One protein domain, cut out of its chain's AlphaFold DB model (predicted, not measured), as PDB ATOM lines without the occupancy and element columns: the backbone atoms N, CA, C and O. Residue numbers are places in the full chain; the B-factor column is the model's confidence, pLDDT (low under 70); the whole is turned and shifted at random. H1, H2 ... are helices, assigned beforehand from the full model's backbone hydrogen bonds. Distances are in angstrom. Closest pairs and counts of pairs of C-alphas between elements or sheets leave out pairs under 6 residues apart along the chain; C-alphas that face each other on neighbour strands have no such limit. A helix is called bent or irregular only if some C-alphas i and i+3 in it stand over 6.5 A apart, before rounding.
ATOM      1  N   GLN A  37      51.924   9.365  18.627       74.62
ATOM      2  CA  GLN A  37      50.605   9.438  18.016       74.62
ATOM      3  C   GLN A  37      49.935  10.803  18.247       74.62
ATOM      4  O   GLN A  37      49.315  11.341  17.334       74.62
ATOM      5  N   GLY A  38      50.118  11.410  19.424       79.12
ATOM      6  CA  GLY A  38      49.585  12.739  19.741       79.12
ATOM      7  C   GLY A  38      50.264  13.853  18.940       79.12
ATOM      8  O   GLY A  38      49.602  14.788  18.501       79.12
ATOM      9  N   THR A  39      51.568  13.727  18.661       85.94
ATOM     10  CA  THR A  39      52.291  14.703  17.823       85.94
ATOM     11  C   THR A  39      51.806  14.674  16.370       85.94
ATOM     12  O   THR A  39      51.665  15.729  15.751       85.94
ATOM     13  N   LEU A  40      51.473  13.493  15.839       87.56
ATOM     14  CA  LEU A  40      50.854  13.344  14.521       87.56
ATOM     15  C   LEU A  40      49.450  13.964  14.481       87.56
ATOM     16  O   LEU A  40      49.152  14.725  13.561       87.56
ATOM     17  N   MET A  41      48.598  13.683  15.471       89.44
ATOM     18  CA  MET A  41      47.228  14.216  15.496       89.44
ATOM     19  C   MET A  41      47.201  15.736  15.675       89.44
ATOM     20  O   MET A  41      46.401  16.404  15.023       89.44
ATOM     21  N   ALA A  42      48.129  16.301  16.455       88.88
ATOM     22  CA  ALA A  42      48.316  17.748  16.555       88.88
ATOM     23  C   ALA A  42      48.678  18.380  15.200       88.88
ATOM     24  O   ALA A  42      48.098  19.397  14.819       88.88
ATOM     25  N   ARG A  43      49.576  17.752  14.426       89.75
ATOM     26  CA  ARG A  43      49.916  18.200  13.062       89.75
ATOM     27  C   ARG A  43      48.732  18.119  12.106       89.75
ATOM     28  O   ARG A  43      48.510  19.045  11.332       89.75
ATOM     29  N   VAL A  44      47.973  17.027  12.151       92.56
ATOM     30  CA  VAL A  44      46.772  16.853  11.320       92.56
ATOM     31  C   VAL A  44      45.719  17.906  11.673       92.56
ATOM     32  O   VAL A  44      45.153  18.527  10.777       92.56
ATOM     33  N   ALA A  45      45.501  18.160  12.963       92.44
ATOM     34  CA  ALA A  45      44.589  19.192  13.439       92.44
ATOM     35  C   ALA A  45      45.020  20.598  12.993       92.44
ATOM     36  O   ALA A  45      44.186  21.358  12.507       92.44
ATOM     37  N   GLU A  46      46.316  20.913  13.075       90.38
ATOM     38  CA  GLU A  46      46.897  22.177  12.604       90.38
ATOM     39  C   GLU A  46      46.682  22.376  11.093       90.38
ATOM     40  O   GLU A  46      46.193  23.424  10.675       90.38
ATOM     41  N   ILE A  47      46.973  21.354  10.276       93.06
ATOM     42  CA  ILE A  47      46.792  21.398   8.813       93.06
ATOM     43  C   ILE A  47      45.318  21.592   8.436       93.06
ATOM     44  O   ILE A  47      45.007  22.320   7.492       93.06
ATOM     45  N   LEU A  48      44.409  20.936   9.158       89.38
ATOM     46  CA  LEU A  48      42.973  20.971   8.878       89.38
ATOM     47  C   LEU A  48      42.247  22.139   9.565       89.38
ATOM     48  O   LEU A  48      41.063  22.354   9.302       89.38
ATOM     49  N   GLY A  49      42.930  22.896  10.430       91.44
ATOM     50  CA  GLY A  49      42.330  23.967  11.228       91.44
ATOM     51  C   GLY A  49      41.263  23.468  12.212       91.44
ATOM     52  O   GLY A  49      40.297  24.181  12.485       91.44
ATOM     53  N   LEU A  50      41.406  22.235  12.703       92.50
ATOM     54  CA  LEU A  50      40.469  21.575  13.613       92.50
ATOM     55  C   LEU A  50      41.010  21.542  15.043       92.50
ATOM     56  O   LEU A  50      42.193  21.768  15.294       92.50
ATOM     57  N   ASN A  51      40.133  21.238  16.001       91.00
ATOM     58  CA  ASN A  51      40.576  20.931  17.353       91.00
ATOM     59  C   ASN A  51      41.256  19.552  17.372       91.00
ATOM     60  O   ASN A  51      40.729  18.589  16.816       91.00
ATOM     61  N   GLN A  52      42.403  19.443  18.041       88.50
ATOM     62  CA  GLN A  52      43.127  18.178  18.180       88.50
ATOM     63  C   GLN A  52      42.270  17.072  18.812       88.50
ATOM     64  O   GLN A  52      42.291  15.945  18.325       88.50
ATOM     65  N   ALA A  53      41.471  17.395  19.834       89.88
ATOM     66  CA  ALA A  53      40.604  16.422  20.492       89.88
ATOM     67  C   ALA A  53      39.531  15.866  19.540       89.88
ATOM     68  O   ALA A  53      39.164  14.698  19.638       89.88
ATOM     69  N   ASP A  54      39.051  16.672  18.587       91.19
ATOM     70  CA  ASP A  54      38.079  16.212  17.590       91.19
ATOM     71  C   ASP A  54      38.720  15.214  16.612       91.19
ATOM     72  O   ASP A  54      38.107  14.206  16.264       91.19
ATOM     73  N   VAL A  55      39.973  15.460  16.209       91.88
ATOM     74  CA  VAL A  55      40.742  14.554  15.338       91.88
ATOM     75  C   VAL A  55      41.064  13.244  16.056       91.88
ATOM     76  O   VAL A  55      40.897  12.171  15.479       91.88
ATOM     77  N   GLU A  56      41.481  13.313  17.320       90.06
ATOM     78  CA  GLU A  56      41.776  12.130  18.130       90.06
ATOM     79  C   GLU A  56      40.536  11.258  18.338       90.06
ATOM     80  O   GLU A  56      40.606  10.050  18.121       90.06
ATOM     81  N   ASN A  57      39.391  11.857  18.678       91.62
ATOM     82  CA  ASN A  57      38.136  11.122  18.842       91.62
ATOM     83  C   ASN A  57      37.680  10.469  17.533       91.62
ATOM     84  O   ASN A  57      37.321   9.295  17.529       91.62
ATOM     85  N   ALA A  58      37.729  11.199  16.414       91.62
ATOM     86  CA  ALA A  58      37.350  10.654  15.111       91.62
ATOM     87  C   ALA A  58      38.272   9.501  14.683       91.62
ATOM     88  O   ALA A  58      37.806   8.496  14.150       91.62
ATOM     89  N   PHE A  59      39.575   9.622  14.945       92.00
ATOM     90  CA  PHE A  59      40.538   8.570  14.638       92.00
ATOM     91  C   PHE A  59      40.349   7.340  15.531       92.00
ATOM     92  O   PHE A  59      40.369   6.218  15.032       92.00
ATOM     93  N   GLN A  60      40.140   7.533  16.836       91.56
ATOM     94  CA  GLN A  60      39.833   6.437  17.756       91.56
ATOM     95  C   GLN A  60      38.553   5.718  17.343       91.56
ATOM     96  O   GLN A  60      38.551   4.495  17.269       91.56
ATOM     97  N   GLN A  61      37.503   6.467  17.005       92.69
ATOM     98  CA  GLN A  61      36.250   5.901  16.525       92.69
ATOM     99  C   GLN A  61      36.467   5.055  15.263       92.69
ATOM    100  O   GLN A  61      36.116   3.881  15.262       92.69
ATOM    101  N   ALA A  62      37.111   5.606  14.231       92.19
ATOM    102  CA  ALA A  62      37.364   4.878  12.988       92.19
ATOM    103  C   ALA A  62      38.232   3.623  13.201       92.19
ATOM    104  O   ALA A  62      38.027   2.596  12.558       92.19
ATOM    105  N   MET A  63      39.206   3.688  14.114       89.44
ATOM    106  CA  MET A  63      40.041   2.538  14.461       89.44
ATOM    107  C   MET A  63      39.269   1.462  15.224       89.44
ATOM    108  O   MET A  63      39.522   0.283  14.993       89.44
ATOM    109  N   THR A  64      38.363   1.843  16.126       92.38
ATOM    110  CA  THR A  64      37.481   0.901  16.824       92.38
ATOM    111  C   THR A  64      36.536   0.234  15.835       92.38
ATOM    112  O   THR A  64      36.517  -0.985  15.770       92.38
ATOM    113  N   GLU A  65      35.865   1.010  14.981       90.56
ATOM    114  CA  GLU A  65      34.965   0.479  13.949       90.56
ATOM    115  C   GLU A  65      35.694  -0.511  13.024       90.56
ATOM    116  O   GLU A  65      35.240  -1.639  12.852       90.56
ATOM    117  N   GLN A  66      36.886  -0.163  12.524       91.56
ATOM    118  CA  GLN A  66      37.682  -1.086  11.704       91.56
ATOM    119  C   GLN A  66      38.095  -2.353  12.474       91.56
ATOM    120  O   GLN A  66      38.164  -3.446  11.906       91.56
ATOM    121  N   ARG A  67      38.457  -2.220  13.755       90.81
ATOM    122  CA  ARG A  67      38.833  -3.372  14.584       90.81
ATOM    123  C   ARG A  67      37.645  -4.288  14.823       90.81
ATOM    124  O   ARG A  67      37.849  -5.496  14.815       90.81
ATOM    125  N   ASP A  68      36.465  -3.736  15.051       90.38
ATOM    126  CA  ASP A  68      35.243  -4.497  15.297       90.38
ATOM    127  C   ASP A  68      34.804  -5.228  14.023       90.38
ATOM    128  O   ASP A  68      34.530  -6.424  14.067       90.38
ATOM    129  N   GLU A  69      34.862  -4.560  12.865       89.12
ATOM    130  CA  GLU A  69      34.632  -5.190  11.557       89.12
ATOM    131  C   GLU A  69      35.602  -6.352  11.317       89.12
ATOM    132  O   GLU A  69      35.185  -7.464  10.995       89.12
ATOM    133  N   ARG A  70      36.904  -6.130  11.541       89.50
ATOM    134  CA  ARG A  70      37.913  -7.186  11.383       89.50
ATOM    135  C   ARG A  70      37.690  -8.339  12.358       89.50
ATOM    136  O   ARG A  70      37.921  -9.484  11.991       89.50
ATOM    137  N   GLN A  71      37.311  -8.053  13.602       86.19
ATOM    138  CA  GLN A  71      37.012  -9.091  14.591       86.19
ATOM    139  C   GLN A  71      35.851  -9.960  14.119       86.19
ATOM    140  O   GLN A  71      36.016 -11.172  14.067       86.19
ATOM    141  N   ALA A  72      34.760  -9.353  13.655       88.25
ATOM    142  CA  ALA A  72      33.624 -10.090  13.110       88.25
ATOM    143  C   ALA A  72      34.007 -10.946  11.885       88.25
ATOM    144  O   ALA A  72      33.591 -12.098  11.775       88.25
ATOM    145  N   GLU A  73      34.840 -10.423  10.977       90.50
ATOM    146  CA  GLU A  73      35.356 -11.200   9.838       90.50
ATOM    147  C   GLU A  73      36.210 -12.395  10.287       90.50
ATOM    148  O   GLU A  73      36.086 -13.492   9.739       90.50
ATOM    149  N   MET A  74      37.077 -12.197  11.283       87.12
ATOM    150  CA  MET A  74      37.923 -13.259  11.831       87.12
ATOM    151  C   MET A  74      37.106 -14.319  12.575       87.12
ATOM    152  O   MET A  74      37.410 -15.503  12.444       87.12
ATOM    153  N   GLU A  75      36.084 -13.915  13.328       86.12
ATOM    154  CA  GLU A  75      35.157 -14.823  14.011       86.12
ATOM    155  C   GLU A  75      34.424 -15.707  12.999       86.12
ATOM    156  O   GLU A  75      34.501 -16.931  13.094       86.12
ATOM    157  N   ALA A  76      33.840 -15.110  11.957       88.19
ATOM    158  CA  ALA A  76      33.160 -15.858  10.902       88.19
ATOM    159  C   ALA A  76      34.106 -16.817  10.153       88.19
ATOM    160  O   ALA A  76      33.741 -17.951   9.846       88.19
ATOM    161  N   ALA A  77      35.339 -16.385   9.869       89.88
ATOM    162  CA  ALA A  77      36.340 -17.240   9.233       89.88
ATOM    163  C   ALA A  77      36.763 -18.410  10.135       89.88
ATOM    164  O   ALA A  77      36.979 -19.520   9.647       89.88
ATOM    165  N   ARG A  78      36.872 -18.177  11.448       86.62
ATOM    166  CA  ARG A  78      37.174 -19.218  12.437       86.62
ATOM    167  C   ARG A  78      36.045 -20.240  12.512       86.62
ATOM    168  O   ARG A  78      36.332 -21.429  12.460       86.62
ATOM    169  N   GLU A  79      34.795 -19.796  12.608       86.50
ATOM    170  CA  GLU A  79      33.626 -20.687  12.633       86.50
ATOM    171  C   GLU A  79      33.558 -21.562  11.378       86.50
ATOM    172  O   GLU A  79      33.416 -22.779  11.483       86.50
ATOM    173  N   ALA A  80      33.748 -20.968  10.196       90.25
ATOM    174  CA  ALA A  80      33.784 -21.715   8.940       90.25
ATOM    175  C   ALA A  80      34.901 -22.770   8.930       90.25
ATOM    176  O   ALA A  80      34.671 -23.913   8.549       90.25
ATOM    177  N   HIS A  81      36.097 -22.412   9.406       88.31
ATOM    178  CA  HIS A  81      37.209 -23.353   9.472       88.31
ATOM    179  C   HIS A  81      36.956 -24.504  10.455       88.31
ATOM    180  O   HIS A  81      37.326 -25.640  10.173       88.31
ATOM    181  N   LEU A  82      36.314 -24.236  11.596       88.69
ATOM    182  CA  LEU A  82      35.941 -25.290  12.544       88.69
ATOM    183  C   LEU A  82      34.909 -26.240  11.947       88.69
ATOM    184  O   LEU A  82      35.026 -27.445  12.142       88.69
ATOM    185  N   GLN A  83      33.944 -25.717  11.189       86.50
ATOM    186  CA  GLN A  83      32.979 -26.553  10.485       86.50
ATOM    187  C   GLN A  83      33.659 -27.439   9.436       86.50
ATOM    188  O   GLN A  83      33.362 -28.628   9.383       86.50
ATOM    189  N   ASP A  84      34.609 -26.901   8.664       89.62
ATOM    190  CA  ASP A  84      35.390 -27.696   7.708       89.62
ATOM    191  C   ASP A  84      36.143 -28.835   8.422       89.62
ATOM    192  O   ASP A  84      36.119 -29.975   7.966       89.62
ATOM    193  N   LEU A  85      36.755 -28.564   9.582       88.44
ATOM    194  CA  LEU A  85      37.443 -29.587  10.382       88.44
ATOM    195  C   LEU A  85      36.487 -30.643  10.961       88.44
ATOM    196  O   LEU A  85      36.884 -31.802  11.109       88.44
ATOM    197  N   ILE A  86      35.243 -30.267  11.275       88.19
ATOM    198  CA  ILE A  86      34.196 -31.213  11.685       88.19
ATOM    199  C   ILE A  86      33.780 -32.100  10.510       88.19
ATOM    200  O   ILE A  86      33.678 -33.319  10.657       88.19
ATOM    201  N   ASP A  87      33.572 -31.504   9.340       87.62
ATOM    202  CA  ASP A  87      33.154 -32.216   8.134       87.62
ATOM    203  C   ASP A  87      34.255 -33.168   7.627       87.62
ATOM    204  O   ASP A  87      33.961 -34.262   7.140       87.62
ATOM    205  N   GLU A  88      35.526 -32.789   7.789       87.56
ATOM    206  CA  GLU A  88      36.696 -33.641   7.538       87.56
ATOM    207  C   GLU A  88      36.873 -34.750   8.595       87.56
ATOM    208  O   GLU A  88      37.683 -35.659   8.401       87.56
ATOM    209  N   GLY A  89      36.113 -34.702   9.695       84.75
ATOM    210  CA  GLY A  89      36.193 -35.654  10.805       84.75
ATOM    211  C   GLY A  89      37.449 -35.500  11.665       84.75
ATOM    212  O   GLY A  89      37.740 -36.385  12.465       84.75
ATOM    213  N   VAL A  90      38.193 -34.401  11.500       87.94
ATOM    214  CA  VAL A  90      39.382 -34.068  12.301       87.94
ATOM    215  C   VAL A  90      38.977 -33.608  13.700       87.94
ATOM    216  O   VAL A  90      39.685 -33.867  14.667       87.94
ATOM    217  N   LEU A  91      37.836 -32.925  13.809       83.38
ATOM    218  CA  LEU A  91      37.252 -32.498  15.075       83.38
ATOM    219  C   LEU A  91      35.829 -33.028  15.209       83.38
ATOM    220  O   LEU A  91      35.087 -33.153  14.240       83.38
ATOM    221  N   THR A  92      35.412 -33.304  16.435       84.81
ATOM    222  CA  THR A  92      34.009 -33.584  16.746       84.81
ATOM    223  C   THR A  92      33.312 -32.323  17.248       84.81
ATOM    224  O   THR A  92      33.940 -31.433  17.823       84.81
ATOM    225  N   GLN A  93      31.986 -32.262  17.099       81.56
ATOM    226  CA  GLN A  93      31.196 -31.148  17.634       81.56
ATOM    227  C   GLN A  93      31.419 -30.960  19.146       81.56
ATOM    228  O   GLN A  93      31.574 -29.837  19.608       81.56
ATOM    229  N   GLY A  94      31.511 -32.059  19.905       80.56
ATOM    230  CA  GLY A  94      31.741 -32.001  21.353       80.56
ATOM    231  C   GLY A  94      33.089 -31.379  21.724       80.56
ATOM    232  O   GLY A  94      33.171 -30.627  22.688       80.56
ATOM    233  N   GLN A  95      34.127 -31.620  20.922       81.12
ATOM    234  CA  GLN A  95      35.449 -31.022  21.112       81.12
ATOM    235  C   GLN A  95      35.447 -29.507  20.859       81.12
ATOM    236  O   GLN A  95      36.095 -28.753  21.588       81.12
ATOM    237  N   VAL A  96      34.693 -29.049  19.857       84.50
ATOM    238  CA  VAL A  96      34.507 -27.614  19.599       84.50
ATOM    239  C   VAL A  96      33.748 -26.959  20.753       84.50
ATOM    240  O   VAL A  96      34.204 -25.939  21.269       84.50
ATOM    241  N   ASP A  97      32.662 -27.578  21.218       86.31
ATOM    242  CA  ASP A  97      31.850 -27.061  22.322       86.31
ATOM    243  C   ASP A  97      32.663 -26.963  23.635       86.31
ATOM    244  O   ASP A  97      32.573 -25.970  24.363       86.31
ATOM    245  N   GLU A  98      33.504 -27.960  23.937       86.06
ATOM    246  CA  GLU A  98      34.404 -27.941  25.100       86.06
ATOM    247  C   GLU A  98      35.460 -26.837  25.004       86.06
ATOM    248  O   GLU A  98      35.744 -26.145  25.989       86.06
ATOM    249  N   TRP A  99      36.029 -26.637  23.815       84.56
ATOM    250  CA  TRP A  99      36.993 -25.569  23.591       84.56
ATOM    251  C   TRP A  99      36.362 -24.179  23.710       84.56
ATOM    252  O   TRP A  99      36.960 -23.282  24.310       84.56
ATOM    253  N   GLU A 100      35.144 -23.988  23.207       86.06
ATOM    254  CA  GLU A 100      34.404 -22.736  23.381       86.06
ATOM    255  C   GLU A 100      34.053 -22.470  24.844       86.06
ATOM    256  O   GLU A 100      34.236 -21.347  25.324       86.06
ATOM    257  N   ALA A 101      33.623 -23.497  25.581       87.31
ATOM    258  CA  ALA A 101      33.366 -23.387  27.012       87.31
ATOM    259  C   ALA A 101      34.635 -22.989  27.785       87.31
ATOM    260  O   ALA A 101      34.576 -22.147  28.685       87.31
ATOM    261  N   TRP A 102      35.792 -23.537  27.408       88.44
ATOM    262  CA  TRP A 102      37.078 -23.154  27.985       88.44
ATOM    263  C   TRP A 102      37.448 -21.694  27.682       88.44
ATOM    264  O   TRP A 102      37.846 -20.961  28.591       88.44
ATOM    265  N   LEU A 103      37.269 -21.243  26.434       84.94
ATOM    266  CA  LEU A 103      37.520 -19.850  26.044       84.94
ATOM    267  C   LEU A 103      36.635 -18.873  26.827       84.94
ATOM    268  O   LEU A 103      37.124 -17.842  27.283       84.94
ATOM    269  N   GLN A 104      35.356 -19.207  27.017       85.88
ATOM    270  CA  GLN A 104      34.423 -18.395  27.804       85.88
ATOM    271  C   GLN A 104      34.762 -18.387  29.298       85.88
ATOM    272  O   GLN A 104      34.590 -17.366  29.961       85.88
ATOM    273  N   ALA A 105      35.236 -19.515  29.834       86.31
ATOM    274  CA  ALA A 105      35.635 -19.620  31.232       86.31
ATOM    275  C   ALA A 105      36.906 -18.815  31.548       86.31
ATOM    276  O   ALA A 105      37.099 -18.456  32.708       86.31
ATOM    277  N   GLN A 106      37.745 -18.550  30.534       82.19
ATOM    278  CA  GLN A 106      38.993 -17.784  30.602       82.19
ATOM    279  C   GLN A 106      39.741 -17.995  31.937       82.19
ATOM    280  O   GLN A 106      39.832 -17.071  32.751       82.19
ATOM    281  N   PRO A 107      40.230 -19.219  32.209       78.56
ATOM    282  CA  PRO A 107      40.791 -19.559  33.510       78.56
ATOM    283  C   PRO A 107      41.985 -18.659  33.855       78.56
ATOM    284  O   PRO A 107      42.894 -18.479  33.045       78.56
ATOM    285  N   ASP A 108      41.993 -18.105  35.070       84.00
ATOM    286  CA  ASP A 108      43.111 -17.299  35.563       84.00
ATOM    287  C   ASP A 108      44.303 -18.204  35.894       84.00
ATOM    288  O   ASP A 108      44.301 -18.940  36.878       84.00
ATOM    289  N   ASN A 109      45.328 -18.139  35.050       82.62
ATOM    290  CA  ASN A 109      46.581 -18.873  35.192       82.62
ATOM    291  C   ASN A 109      47.759 -17.948  35.549       82.62
ATOM    292  O   ASN A 109      48.915 -18.282  35.285       82.62
ATOM    293  N   SER A 110      47.490 -16.769  36.119       82.06
ATOM    294  CA  SER A 110      48.513 -15.752  36.396       82.06
ATOM    295  C   SER A 110      49.617 -16.227  37.349       82.06
ATOM    296  O   SER A 110      50.794 -15.935  37.119       82.06
ATOM    297  N   ASP A 111      49.274 -16.996  38.383       84.62
ATOM    298  CA  ASP A 111      50.249 -17.538  39.336       84.62
ATOM    299  C   ASP A 111      51.103 -18.658  38.724       84.62
ATOM    300  O   ASP A 111      52.314 -18.711  38.946       84.62
ATOM    301  N   GLU A 112      50.510 -19.506  37.883       82.62
ATOM    302  CA  GLU A 112      51.240 -20.546  37.151       82.62
ATOM    303  C   GLU A 112      52.182 -19.946  36.108       82.62
ATOM    304  O   GLU A 112      53.332 -20.364  35.989       82.62
ATOM    305  N   MET A 113      51.716 -18.923  35.385       81.19
ATOM    306  CA  MET A 113      52.523 -18.140  34.453       81.19
ATOM    307  C   MET A 113      53.717 -17.503  35.168       81.19
ATOM    308  O   MET A 113      54.838 -17.554  34.663       81.19
ATOM    309  N   ARG A 114      53.500 -16.941  36.365       81.38
ATOM    310  CA  ARG A 114      54.576 -16.366  37.180       81.38
ATOM    311  C   ARG A 114      55.599 -17.427  37.586       81.38
ATOM    312  O   ARG A 114      56.784 -17.231  37.344       81.38
ATOM    313  N   ALA A 115      55.151 -18.559  38.126       84.25
ATOM    314  CA  ALA A 115      56.042 -19.649  38.526       84.25
ATOM    315  C   ALA A 115      56.828 -20.230  37.333       84.25
ATOM    316  O   ALA A 115      58.014 -20.545  37.444       84.25
ATOM    317  N   TRP A 116      56.190 -20.328  36.166       83.44
ATOM    318  CA  TRP A 116      56.825 -20.757  34.924       83.44
ATOM    319  C   TRP A 116      57.908 -19.778  34.457       83.44
ATOM    320  O   TRP A 116      59.009 -20.218  34.119       83.44
ATOM    321  N   LEU A 117      57.640 -18.466  34.498       81.00
ATOM    322  CA  LEU A 117      58.623 -17.425  34.173       81.00
ATOM    323  C   LEU A 117      59.815 -17.466  35.138       81.00
ATOM    324  O   LEU A 117      60.963 -17.417  34.707       81.00
ATOM    325  N   GLU A 118      59.553 -17.622  36.437       80.38
ATOM    326  CA  GLU A 118      60.590 -17.723  37.474       80.38
ATOM    327  C   GLU A 118      61.465 -18.976  37.312       80.38
ATOM    328  O   GLU A 118      62.663 -18.941  37.594       80.38
ATOM    329  N   SER A 119      60.897 -20.075  36.802       83.19
ATOM    330  CA  SER A 119      61.646 -21.303  36.506       83.19
ATOM    331  C   SER A 119      62.582 -21.186  35.294       83.19
ATOM    332  O   SER A 119      63.453 -22.041  35.112       83.19
ATOM    333  N   ARG A 120      62.429 -20.132  34.476       77.00
ATOM    334  CA  ARG A 120      63.174 -19.902  33.228       77.00
ATOM    335  C   ARG A 120      63.885 -18.542  33.218       77.00
ATOM    336  O   ARG A 120      63.498 -17.639  32.472       77.00
ATOM    337  N   PRO A 121      64.961 -18.386  34.010       68.38
ATOM    338  CA  PRO A 121      65.711 -17.133  34.091       68.38
ATOM    339  C   PRO A 121      66.415 -16.748  32.777       68.38
ATOM    340  O   PRO A 121      66.770 -15.591  32.600       68.38
ATOM    341  N   ASP A 122      66.592 -17.684  31.839       70.50
ATOM    342  CA  ASP A 122      67.110 -17.442  30.487       70.50
ATOM    343  C   ASP A 122      66.063 -16.842  29.527       70.50
ATOM    344  O   ASP A 122      66.422 -16.159  28.568       70.50
ATOM    345  N   MET A 123      64.770 -17.067  29.790       60.56
ATOM    346  CA  MET A 123      63.655 -16.494  29.028       60.56
ATOM    347  C   MET A 123      63.040 -15.252  29.681       60.56
ATOM    348  O   MET A 123      62.348 -14.504  28.991       60.56
ATOM    349  N   GLY A 124      63.268 -15.019  30.978       56.44
ATOM    350  CA  GLY A 124      62.685 -13.893  31.721       56.44
ATOM    351  C   GLY A 124      62.996 -12.531  31.092       56.44
ATOM    352  O   GLY A 124      62.093 -11.717  30.894       56.44
ATOM    353  N   ASP A 125      64.245 -12.332  30.665       56.31
ATOM    354  CA  ASP A 125      64.678 -11.094  30.009       56.31
ATOM    355  C   ASP A 125      64.206 -11.009  28.545       56.31
ATOM    356  O   ASP A 125      63.954  -9.921  28.034       56.31
ATOM    357  N   ALA A 126      64.035 -12.148  27.864       54.09
ATOM    358  CA  ALA A 126      63.603 -12.206  26.465       54.09
ATOM    359  C   ALA A 126      62.085 -12.000  26.298       54.09
ATOM    360  O   ALA A 126      61.655 -11.360  25.339       54.09
ATOM    361  N   PHE A 127      61.270 -12.500  27.233       46.69
ATOM    362  CA  PHE A 127      59.811 -12.344  27.216       46.69
ATOM    363  C   PHE A 127      59.383 -10.932  27.648       46.69
ATOM    364  O   PHE A 127      58.464 -10.357  27.062       46.69
TER     365      PHE A 127
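This is residues 37 to 127 of the 167 residues of an uncharacterized protein of Dehalococcoidia bacterium (UniProt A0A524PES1). One long straight helix, H2, makes the longest axis of an open, thinly connected shape; short H1 meets H2 in a corner at residues 52 to 56, and after residue 87 the backbone folds back into H3, with H2 and H3 forming a narrow V. From the far end of H3 the chain runs out, away from H2, to a small corner of two short helices, H4 and H5. The printed part has 91 residues with five named helices, in the order H1 H2 H3 H4 H5, and no named strand; the class is all helix. The whole is extended, with a radius of gyration of the C-alphas of 22.0 A, and flat, spanning 59 by 42 by 21 A.

Begin with H1, residues 37 to 48, and go on to H2, residues 52 to 87. They touch, H2 with residues 52 to 56 alone; look at Ala 45 and Gln 52, their closest C-alphas, 5.1 A apart. They run opposite ways at a steep tilt of 59 degrees. Next comes H3, residues 93 to 105, close to H2 but not clearly touching: the closest C-alphas, of Ile 86 and Gln 93, are 6.7 A apart. H2 and H3 run opposite ways at a shallow tilt of 29 degrees. H4, residues 110 to 118, is apart from H3 and from H2. H5, residues 121 to 127, only just touches H4, with 3 pairs of C-alphas within 8 A, and only at the corner by their link; the closest C-alphas are those of Leu 117 and Gly 124, 5.9 A apart. Their tilt is steep, 60 degrees, opposite ways. In H1, H2, H3 and H4 every O i to N i+4 pair is within hydrogen-bond range; in H5 1 of 3 is, beside 1 of 4 O i to N i+3 pairs.

Find C-alpha 37 at (50.605, 9.438, 18.016); from there H1 runs 16.6 A to C-alpha 48. H2 starts at C-alpha 52, at (43.127, 18.178, 18.180), and runs 52.3 A to C-alpha 87, at (33.154, -32.216, 8.134). H3 is 18.4 A long, H4 12.3 A and H5 10.2 A, ending at C-alpha 127, at (59.811, -12.344, 27.216). H5 is only just irregular: C-alphas 122 and 125 are 6.8 A apart.

The two C-alphas farthest apart are those of Gly 49 and Gly 89, 59.9 A. Residues 60 to 78, which belong to H2, stand free. The four links between the helices are tight, and the printed part has no cut. The mean pLDDT of the printed part is 84.9; residue 121 and residues 123 to 127 are under 70.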